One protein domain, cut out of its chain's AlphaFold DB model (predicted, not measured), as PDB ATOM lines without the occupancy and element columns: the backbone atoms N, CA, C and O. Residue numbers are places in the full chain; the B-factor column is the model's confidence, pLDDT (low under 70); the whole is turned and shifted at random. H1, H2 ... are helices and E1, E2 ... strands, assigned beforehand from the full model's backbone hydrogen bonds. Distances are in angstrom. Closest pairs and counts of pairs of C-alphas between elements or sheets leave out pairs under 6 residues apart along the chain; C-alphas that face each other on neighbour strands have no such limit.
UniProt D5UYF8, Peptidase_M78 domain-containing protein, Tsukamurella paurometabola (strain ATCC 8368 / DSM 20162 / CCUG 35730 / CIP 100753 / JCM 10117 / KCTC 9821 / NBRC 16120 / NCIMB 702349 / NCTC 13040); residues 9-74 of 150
ATOM      1  N   ASP A   9     -19.539 -13.336  35.627       67.56
ATOM      2  CA  ASP A   9     -20.362 -14.342  36.290       67.56
ATOM      3  C   ASP A   9     -19.661 -14.810  37.581       67.56
ATOM      4  O   ASP A   9     -18.440 -14.702  37.721       67.56
ATOM      5  N   ARG A  10     -20.434 -15.327  38.544       62.19
ATOM      6  CA  ARG A  10     -19.891 -15.767  39.845       62.19
ATOM      7  C   ARG A  10     -18.831 -16.868  39.721       62.19
ATOM      8  O   ARG A  10     -18.103 -17.113  40.672       62.19
ATOM      9  N   THR A  11     -18.755 -17.527  38.570       65.25
ATOM     10  CA  THR A  11     -17.858 -18.652  38.292       65.25
ATOM     11  C   THR A  11     -16.570 -18.248  37.572       65.25
ATOM     12  O   THR A  11     -15.645 -19.049  37.483       65.25
ATOM     13  N   THR A  12     -16.477 -17.018  37.068       73.12
ATOM     14  CA  THR A  12     -15.342 -16.537  36.284       73.12
ATOM     15  C   THR A  12     -14.451 -15.699  37.183       73.12
ATOM     16  O   THR A  12     -14.799 -14.577  37.548       73.12
ATOM     17  N   SER A  13     -13.281 -16.233  37.531       78.56
ATOM     18  CA  SER A  13     -12.308 -15.545  38.388       78.56
ATOM     19  C   SER A  13     -11.665 -14.334  37.711       78.56
ATOM     20  O   SER A  13     -11.366 -13.344  38.374       78.56
ATOM     21  N   ALA A  14     -11.463 -14.388  36.395       83.00
ATOM     22  CA  ALA A  14     -10.969 -13.267  35.610       83.00
ATOM     23  C   ALA A  14     -11.376 -13.418  34.135       83.00
ATOM     24  O   ALA A  14     -11.608 -14.530  33.657       83.00
ATOM     25  N   SER A  15     -11.432 -12.309  33.397       83.31
ATOM     26  CA  SER A  15     -11.679 -12.304  31.956       83.31
ATOM     27  C   SER A  15     -10.923 -11.188  31.244       83.31
ATOM     28  O   SER A  15     -10.789 -10.091  31.775       83.31
ATOM     29  N   LEU A  16     -10.485 -11.439  30.012       82.69
ATOM     30  CA  LEU A  16      -9.970 -10.407  29.112       82.69
ATOM     31  C   LEU A  16     -11.044 -10.081  28.067       82.69
ATOM     32  O   LEU A  16     -11.582 -10.995  27.442       82.69
ATOM     33  N   ARG A  17     -11.394  -8.806  27.883       78.81
ATOM     34  CA  ARG A  17     -12.408  -8.386  26.896       78.81
ATOM     35  C   ARG A  17     -12.159  -6.980  26.379       78.81
ATOM     36  O   ARG A  17     -11.553  -6.172  27.075       78.81
ATOM     37  N   ARG A  18     -12.672  -6.661  25.188       76.56
ATOM     38  CA  ARG A  18     -12.715  -5.271  24.723       76.56
ATOM     39  C   ARG A  18     -13.898  -4.514  25.325       76.56
ATOM     40  O   ARG A  18     -15.041  -4.938  25.178       76.56
ATOM     41  N   VAL A  19     -13.634  -3.377  25.961       75.38
ATOM     42  CA  VAL A  19     -14.647  -2.457  26.498       75.38
ATOM     43  C   VAL A  19     -14.381  -1.086  25.905       75.38
ATOM     44  O   VAL A  19     -13.293  -0.549  26.068       75.38
ATOM     45  N   ALA A  20     -15.361  -0.529  25.189       79.38
ATOM     46  CA  ALA A  20     -15.212   0.757  24.499       79.38
ATOM     47  C   ALA A  20     -13.968   0.833  23.579       79.38
ATOM     48  O   ALA A  20     -13.353   1.880  23.438       79.38
ATOM     49  N   GLY A  21     -13.591  -0.290  22.955       74.62
ATOM     50  CA  GLY A  21     -12.424  -0.390  22.068       74.62
ATOM     51  C   GLY A  21     -11.109  -0.738  22.772       74.62
ATOM     52  O   GLY A  21     -10.207  -1.267  22.124       74.62
ATOM     53  N   GLU A  22     -11.013  -0.564  24.088       78.94
ATOM     54  CA  GLU A  22      -9.808  -0.867  24.866       78.94
ATOM     55  C   GLU A  22      -9.780  -2.322  25.333       78.94
ATOM     56  O   GLU A  22     -10.814  -2.894  25.674       78.94
ATOM     57  N   LEU A  23      -8.594  -2.937  25.360       79.81
ATOM     58  CA  LEU A  23      -8.409  -4.271  25.925       79.81
ATOM     59  C   LEU A  23      -8.382  -4.169  27.455       79.81
ATOM     60  O   LEU A  23      -7.439  -3.636  28.031       79.81
ATOM     61  N   THR A  24      -9.413  -4.688  28.112       84.06
ATOM     62  CA  THR A  24      -9.598  -4.584  29.561       84.06
ATOM     63  C   THR A  24      -9.499  -5.954  30.222       84.06
ATOM     64  O   THR A  24     -10.188  -6.903  29.836       84.06
ATOM     65  N   LEU A  25      -8.668  -6.041  31.262       85.62
ATOM     66  CA  LEU A  25      -8.635  -7.167  32.190       85.62
ATOM     67  C   LEU A  25      -9.669  -6.941  33.298       85.62
ATOM     68  O   LEU A  25      -9.621  -5.946  34.017       85.62
ATOM     69  N   LEU A  26     -10.583  -7.889  33.452       85.94
ATOM     70  CA  LEU A  26     -11.551  -7.935  34.538       85.94
ATOM     71  C   LEU A  26     -11.168  -9.039  35.505       85.94
ATOM     72  O   LEU A  26     -10.891 -10.159  35.087       85.94
ATOM     73  N   VAL A  27     -11.209  -8.738  36.795       85.38
ATOM     74  CA  VAL A  27     -10.889  -9.687  37.861       85.38
ATOM     75  C   VAL A  27     -12.043  -9.694  38.851       85.38
ATOM     76  O   VAL A  27     -12.541  -8.636  39.238       85.38
ATOM     77  N   ASN A  28     -12.493 -10.882  39.237       85.56
ATOM     78  CA  ASN A  28     -13.569 -11.040  40.201       85.56
ATOM     79  C   ASN A  28     -13.047 -10.669  41.593       85.56
ATOM     80  O   ASN A  28     -12.094 -11.272  42.081       85.56
ATOM     81  N   SER A  29     -13.646  -9.664  42.231       85.12
ATOM     82  CA  SER A  29     -13.251  -9.224  43.573       85.12
ATOM     83  C   SER A  29     -13.600 -10.231  44.664       85.12
ATOM     84  O   SER A  29     -12.980 -10.205  45.724       85.12
ATOM     85  N   ASP A  30     -14.569 -11.109  44.402       86.06
ATOM     86  CA  ASP A  30     -15.186 -11.976  45.408       86.06
ATOM     87  C   ASP A  30     -14.393 -13.275  45.624       86.06
ATOM     88  O   ASP A  30     -14.673 -14.033  46.551       86.06
ATOM     89  N   VAL A  31     -13.382 -13.537  44.788       85.31
ATOM     90  CA  VAL A  31     -12.454 -14.664  44.962       85.31
ATOM     91  C   VAL A  31     -11.202 -14.225  45.721       85.31
ATOM     92  O   VAL A  31     -10.853 -13.042  45.755       85.31
ATOM     93  N   THR A  32     -10.510 -15.185  46.341       88.19
ATOM     94  CA  THR A  32      -9.301 -14.919  47.135       88.19
ATOM     95  C   THR A  32      -8.190 -14.304  46.287       88.19
ATOM     96  O   THR A  32      -8.129 -14.505  45.074       88.19
ATOM     97  N   GLU A  33      -7.271 -13.579  46.924       86.44
ATOM     98  CA  GLU A  33      -6.131 -12.966  46.236       86.44
ATOM     99  C   GLU A  33      -5.305 -13.981  45.439       86.44
ATOM    100  O   GLU A  33      -5.014 -13.737  44.275       86.44
ATOM    101  N   THR A  34      -5.030 -15.157  46.009       87.25
ATOM    102  CA  THR A  34      -4.362 -16.271  45.316       87.25
ATOM    103  C   THR A  34      -5.080 -16.649  44.017       87.25
ATOM    104  O   THR A  34      -4.450 -16.780  42.972       87.25
ATOM    105  N   ILE A  35      -6.410 -16.791  44.057       86.94
ATOM    106  CA  ILE A  35      -7.194 -17.142  42.866       86.94
ATOM    107  C   ILE A  35      -7.157 -16.002  41.845       86.94
ATOM    108  O   ILE A  35      -7.016 -16.270  40.654       86.94
ATOM    109  N   ARG A  36      -7.250 -14.742  42.288       88.38
ATOM    110  CA  ARG A  36      -7.164 -13.572  41.399       88.38
ATOM    111  C   ARG A  36      -5.813 -13.505  40.696       88.38
ATOM    112  O   ARG A  36      -5.781 -13.446  39.472       88.38
ATOM    113  N   THR A  37      -4.720 -13.562  41.455       89.56
ATOM    114  CA  THR A  37      -3.347 -13.491  40.938       89.56
ATOM    115  C   THR A  37      -3.093 -14.592  39.920       89.56
ATOM    116  O   THR A  37      -2.652 -14.311  38.804       89.56
ATOM    117  N   PHE A  38      -3.444 -15.834  40.259       91.06
ATOM    118  CA  PHE A  38      -3.254 -16.953  39.348       91.06
ATOM    119  C   PHE A  38      -4.136 -16.843  38.098       91.06
ATOM    120  O   PHE A  38      -3.634 -16.989  36.989       91.06
ATOM    121  N   ALA A  39      -5.423 -16.505  38.243       89.19
ATOM    122  CA  ALA A  39      -6.327 -16.341  37.103       89.19
ATOM    123  C   ALA A  39      -5.870 -15.217  36.157       89.19
ATOM    124  O   ALA A  39      -5.915 -15.377  34.937       89.19
ATOM    125  N   THR A  40      -5.383 -14.099  36.698       89.81
ATOM    126  CA  THR A  40      -4.792 -13.012  35.912       89.81
ATOM    127  C   THR A  40      -3.543 -13.472  35.162       89.81
ATOM    128  O   THR A  40      -3.425 -13.206  33.967       89.81
ATOM    129  N   ALA A  41      -2.634 -14.192  35.823       92.31
ATOM    130  CA  ALA A  41      -1.431 -14.719  35.183       92.31
ATOM    131  C   ALA A  41      -1.760 -15.742  34.079       92.31
ATOM    132  O   ALA A  41      -1.166 -15.694  33.002       92.31
ATOM    133  N   THR A  42      -2.754 -16.609  34.293       90.12
ATOM    134  CA  THR A  42      -3.245 -17.544  33.269       90.12
ATOM    135  C   THR A  42      -3.814 -16.790  32.064       90.12
ATOM    136  O   THR A  42      -3.464 -17.105  30.928       90.12
ATOM    137  N   LEU A  43      -4.616 -15.738  32.269       89.19
ATOM    138  CA  LEU A  43      -5.120 -14.905  31.167       89.19
ATOM    139  C   LEU A  43      -4.008 -14.217  30.371       89.19
ATOM    140  O   LEU A  43      -4.101 -14.132  29.146       89.19
ATOM    141  N   LEU A  44      -2.959 -13.741  31.046       88.25
ATOM    142  CA  LEU A  44      -1.777 -13.200  30.374       88.25
ATOM    143  C   LEU A  44      -1.078 -14.275  29.536       88.25
ATOM    144  O   LEU A  44      -0.744 -14.018  28.381       88.25
ATOM    145  N   GLY A  45      -0.929 -15.491  30.069       88.75
ATOM    146  CA  GLY A  45      -0.370 -16.621  29.325       88.75
ATOM    147  C   GLY A  45      -1.158 -16.932  28.058       88.75
ATOM    148  O   GLY A  45      -0.583 -17.087  26.983       88.75
ATOM    149  N   HIS A  46      -2.483 -16.934  28.148       85.19
ATOM    150  CA  HIS A  46      -3.336 -17.087  26.977       85.19
ATOM    151  C   HIS A  46      -3.176 -15.964  25.952       85.19
ATOM    152  O   HIS A  46      -3.101 -16.239  24.754       85.19
ATOM    153  N   TYR A  47      -3.105 -14.713  26.411       83.69
ATOM    154  CA  TYR A  47      -2.880 -13.567  25.536       83.69
ATOM    155  C   TYR A  47      -1.554 -13.692  24.772       83.69
ATOM    156  O   TYR A  47      -1.528 -13.494  23.558       83.69
ATOM    157  N   VAL A  48      -0.473 -14.085  25.455       85.81
ATOM    158  CA  VAL A  48       0.844 -14.310  24.836       85.81
ATOM    159  C   VAL A  48       0.788 -15.450  23.814       85.81
ATOM    160  O   VAL A  48       1.194 -15.260  22.673       85.81
ATOM    161  N   LEU A  49       0.229 -16.609  24.176       81.75
ATOM    162  CA  LEU A  49       0.109 -17.764  23.271       81.75
ATOM    163  C   LEU A  49      -0.697 -17.442  22.006       81.75
ATOM    164  O   LEU A  49      -0.375 -17.911  20.913       81.75
ATOM    165  N   MET A  50      -1.757 -16.650  22.156       78.56
ATOM    166  CA  MET A  50      -2.566 -16.169  21.042       78.56
ATOM    167  C   MET A  50      -1.759 -15.226  20.143       78.56
ATOM    168  O   MET A  50      -1.720 -15.451  18.935       78.56
ATOM    169  N   ARG A  51      -1.078 -14.226  20.721       77.50
ATOM    170  CA  ARG A  51      -0.230 -13.277  19.978       77.50
ATOM    171  C   ARG A  51       0.856 -13.988  19.176       77.50
ATOM    172  O   ARG A  51       1.058 -13.667  18.008       77.50
ATOM    173  N   GLU A  52       1.495 -14.990  19.771       80.00
ATOM    174  CA  GLU A  52       2.475 -15.839  19.092       80.00
ATOM    175  C   GLU A  52       1.847 -16.596  17.913       80.00
ATOM    176  O   GLU A  52       2.354 -16.535  16.794       80.00
ATOM    177  N   ARG A  53       0.699 -17.264  18.107       74.75
ATOM    178  CA  ARG A  53      -0.011 -17.963  17.016       74.75
ATOM    179  C   ARG A  53      -0.383 -17.039  15.856       74.75
ATOM    180  O   ARG A  53      -0.341 -17.473  14.707       74.75
ATOM    181  N   GLU A  54      -0.785 -15.808  16.148       70.44
ATOM    182  CA  GLU A  54      -1.161 -14.815  15.139       70.44
ATOM    183  C   GLU A  54       0.046 -14.333  14.335       70.44
ATOM    184  O   GLU A  54      -0.023 -14.313  13.104       70.44
ATOM    185  N   ALA A  55       1.166 -14.038  15.004       73.88
ATOM    186  CA  ALA A  55       2.412 -13.653  14.342       73.88
ATOM    187  C   ALA A  55       2.856 -14.709  13.315       73.88
ATOM    188  O   ALA A  55       3.234 -14.375  12.195       73.88
ATOM    189  N   HIS A  56       2.708 -15.995  13.651       74.56
ATOM    190  CA  HIS A  56       3.027 -17.104  12.746       74.56
ATOM    191  C   HIS A  56       2.044 -17.259  11.570       74.56
ATOM    192  O   HIS A  56       2.370 -17.922  10.589       74.56
ATOM    193  N   ARG A  57       0.839 -16.678  11.648       72.62
ATOM    194  CA  ARG A  57      -0.187 -16.738  10.590       72.62
ATOM    195  C   ARG A  57      -0.179 -15.520   9.660       72.62
ATOM    196  O   ARG A  57      -0.997 -15.477   8.746       72.62
ATOM    197  N   GLY A  58       0.703 -14.541   9.884       62.78
ATOM    198  CA  GLY A  58       0.800 -13.330   9.057       62.78
ATOM    199  C   GLY A  58      -0.436 -12.423   9.114       62.78
ATOM    200  O   GLY A  58      -0.649 -11.621   8.210       62.78
ATOM    201  N   GLY A  59      -1.282 -12.570  10.142       58.66
ATOM    202  CA  GLY A  59      -2.500 -11.779  10.309       58.66
ATOM    203  C   GLY A  59      -2.236 -10.477  11.064       58.66
ATOM    204  O   GLY A  59      -1.734 -10.504  12.182       58.66
ATOM    205  N   ASP A  60      -2.619  -9.343  10.474       50.62
ATOM    206  CA  ASP A  60      -2.306  -7.995  10.979       50.62
ATOM    207  C   ASP A  60      -3.351  -7.427  11.967       50.62
ATOM    208  O   ASP A  60      -3.288  -6.265  12.366       50.62
ATOM    209  N   ARG A  61      -4.373  -8.202  12.367       52.62
ATOM    210  CA  ARG A  61      -5.454  -7.691  13.235       52.62
ATOM    211  C   ARG A  61      -5.979  -8.726  14.233       52.62
ATOM    212  O   ARG A  61      -6.534  -9.740  13.809       52.62
ATOM    213  N   PRO A  62      -5.913  -8.448  15.550       48.69
ATOM    214  CA  PRO A  62      -6.546  -9.282  16.558       48.69
ATOM    215  C   PRO A  62      -8.038  -8.931  16.630       48.69
ATOM    216  O   PRO A  62      -8.453  -8.082  17.425       48.69
ATOM    217  N   ASP A  63      -8.857  -9.585  15.809       49.72
ATOM    218  CA  ASP A  63     -10.323  -9.452  15.867       49.72
ATOM    219  C   ASP A  63     -10.956 -10.232  17.048       49.72
ATOM    220  O   ASP A  63     -12.174 -10.275  17.216       49.72
ATOM    221  N   PHE A  64     -10.154 -10.863  17.914       51.66
ATOM    222  CA  PHE A  64     -10.600 -12.098  18.576       51.66
ATOM    223  C   PHE A  64     -10.657 -12.124  20.109       51.66
ATOM    224  O   PHE A  64     -10.809 -13.196  20.690       51.66
ATOM    225  N   VAL A  65     -10.682 -10.979  20.800       56.25
ATOM    226  CA  VAL A  65     -11.015 -10.955  22.242       56.25
ATOM    227  C   VAL A  65     -12.351 -10.253  22.481       56.25
ATOM    228  O   VAL A  65     -12.415  -9.174  23.071       56.25
ATOM    229  N   ARG A  66     -13.455 -10.875  22.038       57.31
ATOM    230  CA  ARG A  66     -14.775 -10.519  22.592       57.31
ATOM    231  C   ARG A  66     -14.810 -10.855  24.087       57.31
ATOM    232  O   ARG A  66     -15.206 -10.012  24.886       57.31
ATOM    233  N   THR A  67     -14.321 -12.044  24.454       61.66
ATOM    234  CA  THR A  67     -14.218 -12.514  25.844       61.66
ATOM    235  C   THR A  67     -13.226 -13.679  25.934       61.66
ATOM    236  O   THR A  67     -13.313 -14.600  25.128       61.66
ATOM    237  N   TYR A  68     -12.316 -13.654  26.908       66.50
ATOM    238  CA  TYR A  68     -11.389 -14.746  27.240       66.50
ATOM    239  C   TYR A  68     -11.561 -15.145  28.719       66.50
ATOM    240  O   TYR A  68     -11.792 -14.229  29.518       66.50
ATOM    241  N   PRO A  69     -11.441 -16.432  29.116       63.53
ATOM    242  CA  PRO A  69     -11.231 -17.620  28.275       63.53
ATOM    243  C   PRO A  69     -12.379 -17.920  27.303       63.53
ATOM    244  O   PRO A  69     -13.519 -17.530  27.575       63.53
ATOM    245  N   PRO A  70     -12.087 -18.545  26.143       65.75
ATOM    246  CA  PRO A  70     -13.097 -18.925  25.170       65.75
ATOM    247  C   PRO A  70     -14.038 -19.958  25.791       65.75
ATOM    248  O   PRO A  70     -13.651 -20.741  26.659       65.75
ATOM    249  N   ARG A  71     -15.293 -19.956  25.341       68.44
ATOM    250  CA  ARG A  71     -16.259 -21.007  25.663       68.44
ATOM    251  C   ARG A  71     -16.615 -21.758  24.377       68.44
ATOM    252  O   ARG A  71     -17.087 -21.100  23.449       68.44
ATOM    253  N   PRO A  72     -16.432 -23.092  24.318       67.81
ATOM    254  CA  PRO A  72     -15.859 -23.961  25.358       67.81
ATOM    255  C   PRO A  72     -14.336 -23.760  25.548       67.81
ATOM    256  O   PRO A  72     -13.680 -23.257  24.635       67.81
ATOM    257  N   PRO A  73     -13.780 -24.128  26.721       70.31
ATOM    258  CA  PRO A  73     -12.341 -24.045  26.978       70.31
ATOM    259  C   PRO A  73     -11.542 -24.977  26.051       70.31
ATOM    260  O   PRO A  73     -11.976 -26.093  25.762       70.31
ATOM    261  N   ASP A  74     -10.372 -24.518  25.596       79.19
ATOM    262  CA  ASP A  74      -9.393 -25.339  24.872       79.19
ATOM    263  C   ASP A  74      -8.406 -25.923  25.900       79.19
ATOM    264  O   ASP A  74      -7.544 -25.192  26.399       79.19
TER     265      ASP A  74
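This is residues 9 to 74 of the 150 residues of the protein "Peptidase_M78 domain-containing protein" of Tsukamurella paurometabola (strain ATCC 8368 / DSM 20162 / CCUG 35730 / CIP 100753 / JCM 10117 / KCTC 9821 / NBRC 16120 / NCIMB 702349 / NCTC 13040) (UniProt D5UYF8). One long straight helix, H1, makes the long axis of this model, and a two-stranded hairpin, E1 and E2, packs on one side of it, meeting its residues 35 to 47. Past the helix, a long tail with no named element, residues 56 to 74, turns and folds back toward the hairpin; residues 55 to 61 stick out at that turn. The printed part has 66 residues, with two named strands and then one named helix along the chain, in the order E1, E2, H1; the sheet, in the order E1 - E2, is antiparallel and the class is mixed, helices and strands. The whole is elongated, with spans of 39 by 23 by 20 A, and only just compact, close to loose, with a radius of gyration of the C-alphas of 12.7 A.

Start at E1, residues 14 to 19, and go on to E2, residues 22 to 27: these antiparallel neighbours are a hairpin, with 155 degrees between their N-to-C directions. Look at C-alphas 14 and 27, which face each other at 4.2 A, and at C-alphas 19 and 22, which face each other at 5.3 A. Across the pair, N 15 and O 26 are within hydrogen-bond range at 2.8 A, and so are N 24 and O 17 at 2.8 A. Next comes H1, residues 33 to 55. E1 and H1 have 7 pairs of C-alphas within 8 A, the closest being those of Ala 14 and Ala 39, 5.8 A apart. E2 and H1 have 3 such pairs, the closest being the C-alphas of Val 27 and Arg 36, 6.4 A apart. In H1 every O i to N i+4 pair is within hydrogen-bond range.

Find C-alpha 14 at (-10.969, -13.267, 35.610); from there E1 runs 14.6 A to C-alpha 19. E2 begins at C-alpha 22, at (-9.808, -0.867, 24.866), and runs 15.7 A to C-alpha 27. H1 begins with Glu 33 and runs 33.0 A to C-alpha 55 at (2.412, -13.653, 14.342).

The two C-alphas farthest apart are those of Asp 30 and Gly 58, at 39.7 A, while the first and last printed C-alphas, of Asp 9 and Asp 74, are 19.3 A apart. The printed part has no cut, and the links E1 to E2 and E2 to H1 are tight. Read the B-factor column for the model's confidence: the mean pLDDT of the printed part is 76.3, and 18 residues are under 70, namely residues 9 to 11 and 58 to 72.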